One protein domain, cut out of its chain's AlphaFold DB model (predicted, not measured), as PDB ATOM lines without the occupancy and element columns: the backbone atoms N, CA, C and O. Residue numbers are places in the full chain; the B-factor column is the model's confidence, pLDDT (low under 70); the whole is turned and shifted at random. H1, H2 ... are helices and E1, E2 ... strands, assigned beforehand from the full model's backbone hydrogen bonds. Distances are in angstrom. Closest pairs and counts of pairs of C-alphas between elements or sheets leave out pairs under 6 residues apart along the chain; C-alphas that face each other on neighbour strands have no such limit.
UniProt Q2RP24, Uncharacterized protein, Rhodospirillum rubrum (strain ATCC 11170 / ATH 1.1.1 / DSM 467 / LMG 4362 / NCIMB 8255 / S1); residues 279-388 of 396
ATOM      1  N   ALA A 279      85.188 154.187 238.335       75.00
ATOM      2  CA  ALA A 279      85.914 152.914 238.311       75.00
ATOM      3  C   ALA A 279      86.871 152.789 237.107       75.00
ATOM      4  O   ALA A 279      87.957 152.218 237.210       75.00
ATOM      5  N   VAL A 280      86.494 153.373 235.967       76.06
ATOM      6  CA  VAL A 280      87.249 153.309 234.705       76.06
ATOM      7  C   VAL A 280      88.551 154.102 234.790       76.06
ATOM      8  O   VAL A 280      89.571 153.683 234.246       76.06
ATOM      9  N   LEU A 281      88.555 155.227 235.509       72.38
ATOM     10  CA  LEU A 281      89.766 156.029 235.699       72.38
ATOM     11  C   LEU A 281      90.839 155.280 236.483       72.38
ATOM     12  O   LEU A 281      92.020 155.424 236.170       72.38
ATOM     13  N   GLY A 282      90.431 154.461 237.459       75.38
ATOM     14  CA  GLY A 282      91.343 153.561 238.163       75.38
ATOM     15  C   GLY A 282      92.028 152.605 237.187       75.38
ATOM     16  O   GLY A 282      93.250 152.533 237.150       75.38
ATOM     17  N   GLN A 283      91.252 151.974 236.300       73.88
ATOM     18  CA  GLN A 283      91.787 151.060 235.282       73.88
ATOM     19  C   GLN A 283      92.689 151.764 234.256       73.88
ATOM     20  O   GLN A 283      93.682 151.198 233.808       73.88
ATOM     21  N   MET A 284      92.375 153.004 233.876       74.38
ATOM     22  CA  MET A 284      93.231 153.794 232.984       74.38
ATOM     23  C   MET A 284      94.579 154.142 233.615       74.38
ATOM     24  O   MET A 284      95.593 154.165 232.913       74.38
ATOM     25  N   ALA A 285      94.601 154.427 234.920       74.25
ATOM     26  CA  ALA A 285      95.828 154.769 235.631       74.25
ATOM     27  C   ALA A 285      96.869 153.639 235.548       74.25
ATOM     28  O   ALA A 285      98.068 153.922 235.429       74.25
ATOM     29  N   ASP A 286      96.397 152.390 235.512       75.31
ATOM     30  CA  ASP A 286      97.221 151.184 235.414       75.31
ATOM     31  C   ASP A 286      97.808 150.959 234.012       75.31
ATOM     32  O   ASP A 286      98.877 150.366 233.868       75.31
ATOM     33  N   GLN A 287      97.153 151.450 232.954       70.06
ATOM     34  CA  GLN A 287      97.569 151.169 231.573       70.06
ATOM     35  C   GLN A 287      98.730 152.032 231.067       70.06
ATOM     36  O   GLN A 287      99.273 151.746 230.000       70.06
ATOM     37  N   ALA A 288      99.144 153.053 231.826       78.88
ATOM     38  CA  ALA A 288     100.295 153.909 231.520       78.88
ATOM     39  C   ALA A 288     100.323 154.443 230.067       78.88
ATOM     40  O   ALA A 288     101.389 154.548 229.454       78.88
ATOM     41  N   VAL A 289      99.156 154.793 229.520       82.69
ATOM     42  CA  VAL A 289      98.995 155.383 228.181       82.69
ATOM     43  C   VAL A 289      98.897 156.904 228.260       82.69
ATOM     44  O   VAL A 289      98.195 157.452 229.114       82.69
ATOM     45  N   CYS A 290      99.627 157.589 227.379       88.69
ATOM     46  CA  CYS A 290      99.759 159.039 227.396       88.69
ATOM     47  C   CYS A 290      99.586 159.657 226.003       88.69
ATOM     48  O   CYS A 290      99.883 159.049 224.975       88.69
ATOM     49  N   TYR A 291      99.152 160.914 225.996       88.56
ATOM     50  CA  TYR A 291      99.175 161.796 224.834       88.56
ATOM     51  C   TYR A 291     100.170 162.918 225.111       88.56
ATOM     52  O   TYR A 291     100.016 163.654 226.089       88.56
ATOM     53  N   ASN A 292     101.222 163.022 224.298       88.25
ATOM     54  CA  ASN A 292     102.299 164.005 224.480       88.25
ATOM     55  C   ASN A 292     102.865 163.991 225.915       88.25
ATOM     56  O   ASN A 292     103.035 165.028 226.553       88.25
ATOM     57  N   GLY A 293     103.082 162.789 226.462       87.00
ATOM     58  CA  GLY A 293     103.601 162.585 227.820       87.00
ATOM     59  C   GLY A 293     102.625 162.903 228.961       87.00
ATOM     60  O   GLY A 293     102.970 162.698 230.121       87.00
ATOM     61  N   SER A 294     101.408 163.360 228.659       88.19
ATOM     62  CA  SER A 294     100.367 163.635 229.652       88.19
ATOM     63  C   SER A 294      99.417 162.451 229.800       88.19
ATOM     64  O   SER A 294      99.022 161.847 228.804       88.19
ATOM     65  N   ARG A 295      99.024 162.134 231.038       88.88
ATOM     66  CA  ARG A 295      98.018 161.100 231.335       88.88
ATOM     67  C   ARG A 295      96.610 161.632 231.079       88.88
ATOM     68  O   ARG A 295      96.351 162.824 231.266       88.88
ATOM     69  N   ALA A 296      95.711 160.738 230.682       90.50
ATOM     70  CA  ALA A 296      94.286 161.034 230.660       90.50
ATOM     71  C   ALA A 296      93.763 161.186 232.098       90.50
ATOM     72  O   ALA A 296      94.139 160.424 232.990       90.50
ATOM     73  N   ARG A 297      92.889 162.165 232.321       89.25
ATOM     74  CA  ARG A 297      92.235 162.429 233.608       89.25
ATOM     75  C   ARG A 297      90.775 162.796 233.395       89.25
ATOM     76  O   ARG A 297      90.418 163.287 232.325       89.25
ATOM     77  N   ARG A 298      89.957 162.620 234.431       90.88
ATOM     78  CA  ARG A 298      88.607 163.181 234.462       90.88
ATOM     79  C   ARG A 298      88.640 164.625 234.930       90.88
ATOM     80  O   ARG A 298      89.394 164.966 235.837       90.88
ATOM     81  N   VAL A 299      87.810 165.434 234.298       90.44
ATOM     82  CA  VAL A 299      87.521 166.822 234.659       90.44
ATOM     83  C   VAL A 299      86.018 167.054 234.554       90.44
ATOM     84  O   VAL A 299      85.291 166.216 234.007       90.44
ATOM     85  N   ASP A 300      85.561 168.186 235.069       90.62
ATOM     86  CA  ASP A 300      84.174 168.610 234.916       90.62
ATOM     87  C   ASP A 300      83.869 168.934 233.445       90.62
ATOM     88  O   ASP A 300      84.772 169.237 232.651       90.62
ATOM     89  N   SER A 301      82.601 168.794 233.054       91.00
ATOM     90  CA  SER A 301      82.160 169.084 231.683       91.00
ATOM     91  C   SER A 301      82.308 170.573 231.365       91.00
ATOM     92  O   SER A 301      82.060 171.405 232.230       91.00
ATOM     93  N   LEU A 302      82.637 170.925 230.115       89.75
ATOM     94  CA  LEU A 302      82.664 172.327 229.660       89.75
ATOM     95  C   LEU A 302      81.280 172.976 229.658       89.75
ATOM     96  O   LEU A 302      81.173 174.195 229.569       89.75
ATOM     97  N   TYR A 303      80.228 172.162 229.681       88.69
ATOM     98  CA  TYR A 303      78.851 172.626 229.581       88.69
ATOM     99  C   TYR A 303      78.192 172.851 230.944       88.69
ATOM    100  O   TYR A 303      77.004 173.163 230.980       88.69
ATOM    101  N   ASP A 304      78.926 172.650 232.048       88.88
ATOM    102  CA  ASP A 304      78.429 172.775 233.427       88.88
ATOM    103  C   ASP A 304      77.106 172.015 233.672       88.88
ATOM    104  O   ASP A 304      76.273 172.393 234.499       88.88
ATOM    105  N   LEU A 305      76.888 170.922 232.930       87.94
ATOM    106  CA  LEU A 305      75.678 170.115 233.035       87.94
ATOM    107  C   LEU A 305      75.759 169.211 234.274       87.94
ATOM    108  O   LEU A 305      76.755 168.498 234.434       87.94
ATOM    109  N   PRO A 306      74.718 169.165 235.128       89.06
ATOM    110  CA  PRO A 306      74.702 168.289 236.297       89.06
ATOM    111  C   PRO A 306      74.921 166.818 235.923       89.06
ATOM    112  O   PRO A 306      74.139 166.237 235.178       89.06
ATOM    113  N   GLY A 307      75.986 166.205 236.444       88.19
ATOM    114  CA  GLY A 307      76.359 164.818 236.127       88.19
ATOM    115  C   GLY A 307      77.167 164.645 234.834       88.19
ATOM    116  O   GLY A 307      77.639 163.541 234.562       88.19
ATOM    117  N   GLY A 308      77.379 165.720 234.071       92.75
ATOM    118  CA  GLY A 308      78.313 165.745 232.953       92.75
ATOM    119  C   GLY A 308      79.766 165.725 233.425       92.75
ATOM    120  O   GLY A 308      80.100 166.192 234.513       92.75
ATOM    121  N   PHE A 309      80.650 165.171 232.604       94.06
ATOM    122  CA  PHE A 309      82.090 165.142 232.860       94.06
ATOM    123  C   PHE A 309      82.855 164.969 231.551       94.06
ATOM    124  O   PHE A 309      82.273 164.619 230.530       94.06
ATOM    125  N   ALA A 310      84.174 165.132 231.584       93.56
ATOM    126  CA  ALA A 310      85.011 164.841 230.430       93.56
ATOM    127  C   ALA A 310      86.286 164.091 230.792       93.56
ATOM    128  O   ALA A 310      86.734 164.096 231.939       93.56
ATOM    129  N   ILE A 311      86.890 163.487 229.774       93.62
ATOM    130  CA  ILE A 311      88.238 162.934 229.811       93.62
ATOM    131  C   ILE A 311      89.148 163.829 228.976       93.62
ATOM    132  O   ILE A 311      88.859 164.100 227.812       93.62
ATOM    133  N   VAL A 312      90.250 164.286 229.564       92.62
ATOM    134  CA  VAL A 312      91.231 165.161 228.906       92.62
ATOM    135  C   VAL A 312      92.650 164.662 229.126       92.62
ATOM    136  O   VAL A 312      92.946 164.036 230.145       92.62
ATOM    137  N   TYR A 313      93.548 164.998 228.203       89.75
ATOM    138  CA  TYR A 313      94.986 164.798 228.368       89.75
ATOM    139  C   TYR A 313      95.687 166.100 228.773       89.75
ATOM    140  O   TYR A 313      95.686 167.065 228.013       89.75
ATOM    141  N   GLY A 314      96.348 166.138 229.935       80.06
ATOM    142  CA  GLY A 314      97.172 167.293 230.325       80.06
ATOM    143  C   GLY A 314      97.457 167.450 231.820       80.06
ATOM    144  O   GLY A 314      97.059 166.587 232.607       80.06
ATOM    145  N   PRO A 315      98.059 168.581 232.232       70.56
ATOM    146  CA  PRO A 315      98.104 169.025 233.621       70.56
ATOM    147  C   PRO A 315      96.746 169.592 234.064       70.56
ATOM    148  O   PRO A 315      95.992 170.134 233.252       70.56
ATOM    149  N   ALA A 316      96.416 169.428 235.346       66.50
ATOM    150  CA  ALA A 316      95.198 169.977 235.940       66.50
ATOM    151  C   ALA A 316      95.245 171.516 235.969       66.50
ATOM    152  O   ALA A 316      96.276 172.081 236.326       66.50
ATOM    153  N   GLY A 317      94.138 172.181 235.619       64.81
ATOM    154  CA  GLY A 317      93.996 173.642 235.701       64.81
ATOM    155  C   GLY A 317      94.332 174.428 234.428       64.81
ATOM    156  O   GLY A 317      94.100 175.632 234.398       64.81
ATOM    157  N   GLU A 318      94.818 173.775 233.369       62.75
ATOM    158  CA  GLU A 318      94.978 174.368 232.030       62.75
ATOM    159  C   GLU A 318      93.895 173.844 231.080       62.75
ATOM    160  O   GLU A 318      94.172 173.163 230.092       62.75
ATOM    161  N   ASP A 319      92.633 174.121 231.401       59.69
ATOM    162  CA  ASP A 319      91.505 173.736 230.542       59.69
ATOM    163  C   ASP A 319      91.283 174.745 229.393       59.69
ATOM    164  O   ASP A 319      90.472 174.513 228.501       59.69
ATOM    165  N   SER A 320      92.029 175.857 229.398       53.91
ATOM    166  CA  SER A 320      91.920 176.974 228.451       53.91
ATOM    167  C   SER A 320      92.978 176.987 227.343       53.91
ATOM    168  O   SER A 320      92.951 177.884 226.499       53.91
ATOM    169  N   GLU A 321      93.929 176.051 227.341       57.12
ATOM    170  CA  GLU A 321      94.872 175.940 226.224       57.12
ATOM    171  C   GLU A 321      94.175 175.293 225.019       57.12
ATOM    172  O   GLU A 321      93.503 174.266 225.171       57.12
ATOM    173  N   PRO A 322      94.311 175.867 223.814       56.34
ATOM    174  CA  PRO A 322      93.662 175.309 222.645       56.34
ATOM    175  C   PRO A 322      94.286 173.934 222.336       56.34
ATOM    176  O   PRO A 322      95.504 173.774 222.405       56.34
ATOM    177  N   LEU A 323      93.438 172.973 221.936       62.56
ATOM    178  CA  LEU A 323      93.791 171.746 221.193       62.56
ATOM    179  C   LEU A 323      94.206 170.486 221.983       62.56
ATOM    180  O   LEU A 323      94.781 169.546 221.423       62.56
ATOM    181  N   ARG A 324      93.902 170.383 223.282       84.56
ATOM    182  CA  ARG A 324      94.037 169.083 223.968       84.56
ATOM    183  C   ARG A 324      92.856 168.183 223.584       84.56
ATOM    184  O   ARG A 324      91.716 168.619 223.741       84.56
ATOM    185  N   PRO A 325      93.094 166.933 223.137       91.56
ATOM    186  CA  PRO A 325      92.017 165.988 222.902       91.56
ATOM    187  C   PRO A 325      91.153 165.860 224.153       91.56
ATOM    188  O   PRO A 325      91.660 165.613 225.256       91.56
ATOM    189  N   ARG A 326      89.850 166.034 223.960       93.50
ATOM    190  CA  ARG A 326      88.845 166.007 225.012       93.50
ATOM    191  C   ARG A 326      87.673 165.136 224.592       93.50
ATOM    192  O   ARG A 326      87.175 165.259 223.482       93.50
ATOM    193  N   LEU A 327      87.214 164.275 225.488       95.31
ATOM    194  CA  LEU A 327      86.007 163.478 225.319       95.31
ATOM    195  C   LEU A 327      84.983 163.927 226.354       95.31
ATOM    196  O   LEU A 327      85.167 163.670 227.540       95.31
ATOM    197  N   GLU A 328      83.935 164.607 225.912       94.94
ATOM    198  CA  GLU A 328      82.823 165.038 226.761       94.94
ATOM    199  C   GLU A 328      81.791 163.938 226.921       94.94
ATOM    200  O   GLU A 328      81.512 163.225 225.962       94.94
ATOM    201  N   PHE A 329      81.185 163.873 228.102       95.06
ATOM    202  CA  PHE A 329      79.986 163.112 228.421       95.06
ATOM    203  C   PHE A 329      78.954 164.068 229.014       95.06
ATOM    204  O   PHE A 329      79.165 164.672 230.067       95.06
ATOM    205  N   MET A 330      77.824 164.189 228.335       93.50
ATOM    206  CA  MET A 330      76.720 165.071 228.677       93.50
ATOM    207  C   MET A 330      75.504 164.214 229.038       93.50
ATOM    208  O   MET A 330      75.195 163.273 228.305       93.50
ATOM    209  N   PRO A 331      74.800 164.494 230.141       91.38
ATOM    210  CA  PRO A 331      73.531 163.834 230.417       91.38
ATOM    211  C   PRO A 331      72.514 164.161 229.318       91.38
ATOM    212  O   PRO A 331      72.521 165.268 228.772       91.38
ATOM    213  N   GLY A 332      71.628 163.214 229.004       83.38
ATOM    214  CA  GLY A 332      70.460 163.509 228.180       83.38
ATOM    215  C   GLY A 332      69.645 164.641 228.805       83.38
ATOM    216  O   GLY A 332      69.256 164.571 229.972       83.38
ATOM    217  N   VAL A 333      69.405 165.715 228.046       73.38
ATOM    218  CA  VAL A 333      68.526 166.794 228.502       73.38
ATOM    219  C   VAL A 333      67.092 166.328 228.288       73.38
ATOM    220  O   VAL A 333      66.613 166.240 227.154       73.38
ATOM    221  N   LEU A 334      66.416 166.021 229.397       59.47
ATOM    222  CA  LEU A 334      64.999 165.665 229.425       59.47
ATOM    223  C   LEU A 334      64.192 166.671 228.587       59.47
ATOM    224  O   LEU A 334      64.113 167.851 228.924       59.47
ATOM    225  N   GLY A 335      63.597 166.195 227.490       57.75
ATOM    226  CA  GLY A 335      62.624 166.954 226.699       57.75
ATOM    227  C   GLY A 335      63.013 167.282 225.256       57.75
ATOM    228  O   GLY A 335      62.151 167.771 224.530       57.75
ATOM    229  N   ARG A 336      64.244 167.003 224.805       56.31
ATOM    230  CA  ARG A 336      64.615 167.194 223.384       56.31
ATOM    231  C   ARG A 336      65.103 165.930 222.694       56.31
ATOM    232  O   ARG A 336      64.748 165.704 221.542       56.31
ATOM    233  N   ASP A 337      65.827 165.097 223.428       59.03
ATOM    234  CA  ASP A 337      66.353 163.835 222.934       59.03
ATOM    235  C   ASP A 337      65.745 162.688 223.751       59.03
ATOM    236  O   ASP A 337      65.575 162.790 224.963       59.03
ATOM    237  N   ALA A 338      65.373 161.592 223.086       59.19
ATOM    238  CA  ALA A 338      64.655 160.460 223.687       59.19
ATOM    239  C   ALA A 338      65.454 159.686 224.762       59.19
ATOM    240  O   ALA A 338      64.942 158.736 225.353       59.19
ATOM    241  N   GLY A 339      66.711 160.065 225.007       63.91
ATOM    242  CA  GLY A 339      67.544 159.494 226.054       63.91
ATOM    243  C   GLY A 339      67.167 160.085 227.405       63.91
ATOM    244  O   GLY A 339      67.575 161.196 227.729       63.91
ATOM    245  N   GLY A 340      66.383 159.346 228.191       79.88
ATOM    246  CA  GLY A 340      66.134 159.661 229.599       79.88
ATOM    247  C   GLY A 340      67.421 159.657 230.454       79.88
ATOM    248  O   GLY A 340      68.530 159.593 229.917       79.88
ATOM    249  N   PRO A 341      67.310 159.674 231.797       83.12
ATOM    250  CA  PRO A 341      68.470 159.718 232.706       83.12
ATOM    251  C   PRO A 341      69.455 158.542 232.535       83.12
ATOM    252  O   PRO A 341      70.616 158.624 232.944       83.12
ATOM    253  N   ASP A 342      69.009 157.471 231.879       88.56
ATOM    254  CA  ASP A 342      69.789 156.268 231.585       88.56
ATOM    255  C   ASP A 342      70.689 156.399 230.349       88.56
ATOM    256  O   ASP A 342      71.355 155.440 229.961       88.56
ATOM    257  N   THR A 343      70.719 157.565 229.697       90.94
ATOM    258  CA  THR A 343      71.542 157.820 228.508       90.94
ATOM    259  C   THR A 343      72.468 159.013 228.731       90.94
ATOM    260  O   THR A 343      72.036 160.105 229.095       90.94
ATOM    261  N   LEU A 344      73.757 158.808 228.462       93.12
ATOM    262  CA  LEU A 344      74.722 159.883 228.268       93.12
ATOM    263  C   LEU A 344      74.965 160.075 226.773       93.12
ATOM    264  O   LEU A 344      74.893 159.134 225.989       93.12
ATOM    265  N   TYR A 345      75.318 161.286 226.385       94.31
ATOM    266  CA  TYR A 345      75.792 161.620 225.055       94.31
ATOM    267  C   TYR A 345      77.264 161.959 225.144       94.31
ATOM    268  O   TYR A 345      77.648 162.801 225.951       94.31
ATOM    269  N   TYR A 346      78.095 161.322 224.326       95.50
ATOM    270  CA  TYR A 346      79.515 161.634 224.284       95.50
ATOM    271  C   TYR A 346      79.913 162.303 222.974       95.50
ATOM    272  O   TYR A 346      79.369 161.980 221.919       95.50
ATOM    273  N   ALA A 347      80.872 163.221 223.043       95.12
ATOM    274  CA  ALA A 347      81.423 163.914 221.884       95.12
ATOM    275  C   ALA A 347      82.938 164.074 222.037       95.12
ATOM    276  O   ALA A 347      83.434 164.436 223.104       95.12
ATOM    277  N   SER A 348      83.678 163.790 220.965       94.94
ATOM    278  CA  SER A 348      85.127 163.979 220.925       94.94
ATOM    279  C   SER A 348      85.462 165.344 220.332       94.94
ATOM    280  O   SER A 348      84.958 165.719 219.277       94.94
ATOM    281  N   PHE A 349      86.347 166.061 221.008       92.00
ATOM    282  CA  PHE A 349      86.923 167.338 220.622       92.00
ATOM    283  C   PHE A 349      88.428 167.128 220.512       92.00
ATOM    284  O   PHE A 349      89.181 167.289 221.472       92.00
ATOM    285  N   ALA A 350      88.860 166.678 219.342       89.88
ATOM    286  CA  ALA A 350      90.262 166.515 218.998       89.88
ATOM    287  C   ALA A 350      90.502 167.169 217.637       89.88
ATOM    288  O   ALA A 350      89.636 167.116 216.762       89.88
ATOM    289  N   ASP A 351      91.675 167.768 217.461       86.31
ATOM    290  CA  ASP A 351      92.060 168.424 216.206       86.31
ATOM    291  C   ASP A 351      92.137 167.447 215.044       86.31
ATOM    292  O   ASP A 351      91.710 167.725 213.925       86.31
ATOM    293  N   ALA A 352      92.735 166.292 215.325       87.19
ATOM    294  CA  ALA A 352      92.836 165.204 214.386       87.19
ATOM    295  C   ALA A 352      91.588 164.321 214.518       87.19
ATOM    296  O   ALA A 352      91.187 164.003 215.643       87.19
ATOM    297  N   PRO A 353      91.001 163.868 213.397       87.56
ATOM    298  CA  PRO A 353      89.949 162.867 213.427       87.56
ATOM    299  C   PRO A 353      90.403 161.627 214.200       87.56
ATOM    300  O   PRO A 353      91.438 161.030 213.895       87.56
ATOM    301  N   VAL A 354      89.610 161.231 215.191       92.25
ATOM    302  CA  VAL A 354      89.821 160.008 215.964       92.25
ATOM    303  C   VAL A 354      88.871 158.954 215.407       92.25
ATOM    304  O   VAL A 354      87.667 159.185 215.302       92.25
ATOM    305  N   SER A 355      89.402 157.800 215.001       90.12
ATOM    306  CA  SER A 355      88.590 156.741 214.387       90.12
ATOM    307  C   SER A 355      87.480 156.280 215.341       90.12
ATOM    308  O   SER A 355      87.761 155.909 216.478       90.12
ATOM    309  N   GLY A 356      86.222 156.337 214.886       90.62
ATOM    310  CA  GLY A 356      85.031 156.009 215.685       90.62
ATOM    311  C   GLY A 356      84.544 157.121 216.628       90.62
ATOM    312  O   GLY A 356      83.580 156.909 217.371       90.62
ATOM    313  N   PHE A 357      85.202 158.282 216.602       93.75
ATOM    314  CA  PHE A 357      84.935 159.446 217.444       93.75
ATOM    315  C   PHE A 357      84.993 160.720 216.599       93.75
ATOM    316  O   PHE A 357      85.872 161.572 216.762       93.75
ATOM    317  N   GLU A 358      84.067 160.821 215.653       88.94
ATOM    318  CA  GLU A 358      83.960 161.957 214.752       88.94
ATOM    319  C   GLU A 358      83.757 163.259 215.540       88.94
ATOM    320  O   GLU A 358      82.926 163.343 216.449       88.94
ATOM    321  N   SER A 359      84.544 164.281 215.196       84.00
ATOM    322  CA  SER A 359      84.535 165.553 215.918       84.00
ATOM    323  C   SER A 359      83.174 166.240 215.810       84.00
ATOM    324  O   SER A 359      82.600 166.332 214.724       84.00
ATOM    325  N   GLY A 360      82.655 166.717 216.942       76.19
ATOM    326  CA  GLY A 360      81.411 167.490 217.001       76.19
ATOM    327  C   GLY A 360      80.110 166.691 216.852       76.19
ATOM    328  O   GLY A 360      79.040 167.293 216.912       76.19
ATOM    329  N   MET A 361      80.159 165.361 216.700       85.81
ATOM    330  CA  MET A 361      78.955 164.524 216.706       85.81
ATOM    331  C   MET A 361      78.741 163.881 218.076       85.81
ATOM    332  O   MET A 361      79.544 163.069 218.533       85.81
ATOM    333  N   ALA A 362      77.630 164.240 218.721       91.31
ATOM    334  CA  ALA A 362      77.200 163.621 219.964       91.31
ATOM    335  C   ALA A 362      76.594 162.238 219.686       91.31
ATOM    336  O   ALA A 362      75.699 162.098 218.851       91.31
ATOM    337  N   ARG A 363      77.068 161.208 220.391       93.62
ATOM    338  CA  ARG A 363      76.594 159.823 220.251       93.62
ATOM    339  C   ARG A 363      76.029 159.322 221.580       93.62
ATOM    340  O   ARG A 363      76.663 159.546 222.611       93.62
ATOM    341  N   PRO A 364      74.867 158.648 221.587       94.19
ATOM    342  CA  PRO A 364      74.294 158.122 222.816       94.19
ATOM    343  C   PRO A 364      75.079 156.902 223.315       94.19
ATOM    344  O   PRO A 364      75.563 156.080 222.534       94.19
ATOM    345  N   VAL A 365      75.159 156.757 224.631       94.56
ATOM    346  CA  VAL A 365      75.690 155.596 225.344       94.56
ATOM    347  C   VAL A 365      74.855 155.371 226.602       94.56
ATOM    348  O   VAL A 365      74.433 156.324 227.254       94.56
ATOM    349  N   ALA A 366      74.614 154.111 226.965       93.25
ATOM    350  CA  ALA A 366      73.955 153.799 228.229       93.25
ATOM    351  C   ALA A 366      74.761 154.375 229.407       93.25
ATOM    352  O   ALA A 366      75.984 154.217 229.458       93.25
ATOM    353  N   ASN A 367      74.080 154.999 230.365       91.19
ATOM    354  CA  ASN A 367      74.661 155.583 231.571       91.19
ATOM    355  C   ASN A 367      75.018 154.487 232.592       91.19
ATOM    356  O   ASN A 367      74.443 154.378 233.669       91.19
ATOM    357  N   THR A 368      75.950 153.617 232.205       91.31
ATOM    358  CA  THR A 368      76.471 152.519 233.023       91.31
ATOM    359  C   THR A 368      77.992 152.528 232.965       91.31
ATOM    360  O   THR A 368      78.567 152.788 231.903       91.31
ATOM    361  N   ASP A 369      78.652 152.174 234.068       90.00
ATOM    362  CA  ASP A 369      80.118 152.137 234.176       90.00
ATOM    363  C   ASP A 369      80.762 151.304 233.064       90.00
ATOM    364  O   ASP A 369      81.786 151.676 232.493       90.00
ATOM    365  N   ALA A 370      80.133 150.182 232.707       89.94
ATOM    366  CA  ALA A 370      80.624 149.289 231.668       89.94
ATOM    367  C   ALA A 370      80.516 149.902 230.260       89.94
ATOM    368  O   ALA A 370      81.428 149.756 229.443       89.94
ATOM    369  N   ALA A 371      79.404 150.566 229.933       93.94
ATOM    370  CA  ALA A 371      79.227 151.165 228.613       93.94
ATOM    371  C   ALA A 371      80.111 152.404 228.444       93.94
ATOM    372  O   ALA A 371      80.873 152.481 227.481       93.94
ATOM    373  N   VAL A 372      80.083 153.306 229.422       93.50
ATOM    374  CA  VAL A 372      80.930 154.500 229.458       93.50
ATOM    375  C   VAL A 372      82.409 154.114 229.482       93.50
ATOM    376  O   VAL A 372      83.201 154.660 228.717       93.50
ATOM    377  N   GLY A 373      82.786 153.105 230.271       92.81
ATOM    378  CA  GLY A 373      84.159 152.616 230.336       92.81
ATOM    379  C   GLY A 373      84.702 152.104 229.013       92.81
ATOM    380  O   GLY A 373      85.837 152.416 228.656       92.81
ATOM    381  N   ARG A 374      83.884 151.393 228.230       94.00
ATOM    382  CA  ARG A 374      84.264 150.966 226.874       94.00
ATOM    383  C   ARG A 374      84.520 152.152 225.950       94.00
ATOM    384  O   ARG A 374      85.506 152.132 225.217       94.00
ATOM    385  N   VAL A 375      83.673 153.182 226.006       95.38
ATOM    386  CA  VAL A 375      83.850 154.409 225.213       95.38
ATOM    387  C   VAL A 375      85.155 155.107 225.601       95.38
ATOM    388  O   VAL A 375      85.973 155.396 224.732       95.38
ATOM    389  N   ILE A 376      85.389 155.303 226.901       94.62
ATOM    390  CA  ILE A 376      86.602 155.946 227.418       94.62
ATOM    391  C   ILE A 376      87.856 155.171 226.998       94.62
ATOM    392  O   ILE A 376      88.768 155.764 226.429       94.62
ATOM    393  N   LEU A 377      87.908 153.857 227.235       92.38
ATOM    394  CA  LEU A 377      89.077 153.037 226.899       92.38
ATOM    395  C   LEU A 377      89.338 153.004 225.388       92.38
ATOM    396  O   LEU A 377      90.490 153.097 224.967       92.38
ATOM    397  N   SER A 378      88.283 152.918 224.569       94.38
ATOM    398  CA  SER A 378      88.410 152.955 223.109       94.38
ATOM    399  C   SER A 378      88.943 154.300 222.619       94.38
ATOM    400  O   SER A 378      89.802 154.331 221.741       94.38
ATOM    401  N   TRP A 379      88.457 155.407 223.181       95.25
ATOM    402  CA  TRP A 379      88.929 156.743 222.829       95.25
ATOM    403  C   TRP A 379      90.373 156.969 223.277       95.25
ATOM    404  O   TRP A 379      91.207 157.413 222.491       95.25
ATOM    405  N   VAL A 380      90.700 156.598 224.520       92.81
ATOM    406  CA  VAL A 380      92.055 156.694 225.080       92.81
ATOM    407  C   VAL A 380      93.045 155.921 224.213       92.81
ATOM    408  O   VAL A 380      94.078 156.476 223.850       92.81
ATOM    409  N   ALA A 381      92.714 154.686 223.824       90.69
ATOM    410  CA  ALA A 381      93.554 153.874 222.947       90.69
ATOM    411  C   ALA A 381      93.751 154.496 221.556       90.69
ATOM    412  O   ALA A 381      94.824 154.360 220.975       90.69
ATOM    413  N   ALA A 382      92.727 155.168 221.026       92.88
ATOM    414  CA  ALA A 382      92.786 155.806 219.716       92.88
ATOM    415  C   ALA A 382      93.577 157.126 219.725       92.88
ATOM    416  O   ALA A 382      94.196 157.474 218.721       92.88
ATOM    417  N   VAL A 383      93.561 157.858 220.842       92.69
ATOM    418  CA  VAL A 383      94.239 159.154 220.984       92.69
ATOM    419  C   VAL A 383      95.676 159.014 221.483       92.69
ATOM    420  O   VAL A 383      96.534 159.802 221.085       92.69
ATOM    421  N   ALA A 384      95.958 158.053 222.364       90.50
ATOM    422  CA  ALA A 384      97.277 157.893 222.963       90.50
ATOM    423  C   ALA A 384      98.357 157.700 221.887       90.50
ATOM    424  O   ALA A 384      98.226 156.875 220.985       90.50
ATOM    425  N   ASN A 385      99.452 158.452 222.007       89.38
ATOM    426  CA  ASN A 385     100.547 158.438 221.036       89.38
ATOM    427  C   ASN A 385     101.849 157.840 221.589       89.38
ATOM    428  O   ASN A 385     102.845 157.769 220.872       89.38
ATOM    429  N   GLY A 386     101.846 157.377 222.840       87.00
ATOM    430  CA  GLY A 386     102.989 156.699 223.432       87.00
ATOM    431  C   GLY A 386     102.769 156.248 224.877       87.00
ATOM    432  O   GLY A 386     101.728 156.529 225.483       87.00
ATOM    433  N   PRO A 387     103.751 155.530 225.449       87.38
ATOM    434  CA  PRO A 387     103.760 155.214 226.869       87.38
ATOM    435  C   PRO A 387     103.966 156.481 227.704       87.38
ATOM    436  O   PRO A 387     104.605 157.443 227.273       87.38
ATOM    437  N   CYS A 388     103.453 156.471 228.929       85.31
ATOM    438  CA  CYS A 388     103.691 157.557 229.865       85.31
ATOM    439  C   CYS A 388     105.147 157.607 230.331       85.31
ATOM    440  O   CYS A 388     105.719 156.556 230.634       85.31
TER     441      CYS A 388
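What this domain is: This is residues 279 to 388 of the 396 residues of an uncharacterized protein of Rhodospirillum rubrum (strain ATCC 11170 / ATH 1.1.1 / DSM 467 / LMG 4362 / NCIMB 8255 / S1) (UniProt Q2RP24). A six-stranded antiparallel sheet, curled like part of a barrel, wraps round the long helix H2, and the short helix H1 packs on H2 and grazes the sheet. The strands form a meander, each the antiparallel neighbour of the one before, in the order E1 E2 E3 E4 E5 E6. The printed part has 110 residues with two named helices and six named strands, H1 before the strands and H2 after them, and is mixed, helices and strands. It is compact, with a radius of gyration of the C-alphas of 13.5 A and spans of 42 by 28 by 26 A.

How they stand to each other: H1, residues 279 to 286, only grazes the strongly twisted sheet. Edge strand E1, residues 289 to 291, forms a hairpin with E2, residues 294 to 300, with N 291 and O 294 3.0 A apart. Further hairpins join E2 to E3, residues 309 to 313, at N 299 and O 310, 2.9 A; E3 to E4, residues 326 to 331, at N 311 and O 327, 2.8 A; E4 to E5, residues 343 to 349, at N 349 and O 326, 2.7 A; and E5 to edge strand E6, residues 363 to 366, at N 344 and O 365, 2.8 A. E1 and E6 are apart. The sheet curls round H2, residues 369 to 383, which is on one face of it, two layers; the closest C-alphas of E6 and H2, Val 365 and Ala 371, are 6.5 A apart. H1 and H2 touch, the C-alphas of Val 280 and Gly 373 being closest at 5.4 A; they run the same way at a shallow tilt of 34 degrees, only just short of steep. Every O i to N i+4 pair is within hydrogen-bond range in H2, and 3 of 4 in H1.

Where its parts are: H1 begins at C-alpha 279 (85.914, 152.914, 238.311). E2 measures 17.7 A, E5 19.7 A and H2 20.6 A from first to last C-alpha. H2 ends at C-alpha 383 (94.239, 159.154, 220.984).

The domain as a whole: The C-alphas farthest apart, Gly 335 and Pro 387, are 42.8 A apart. The printed part has no cut; the links E3 to E4, E4 to E5 and E5 to E6 are long. Residues 316 to 323 and 334 to 339 have pLDDT under 70.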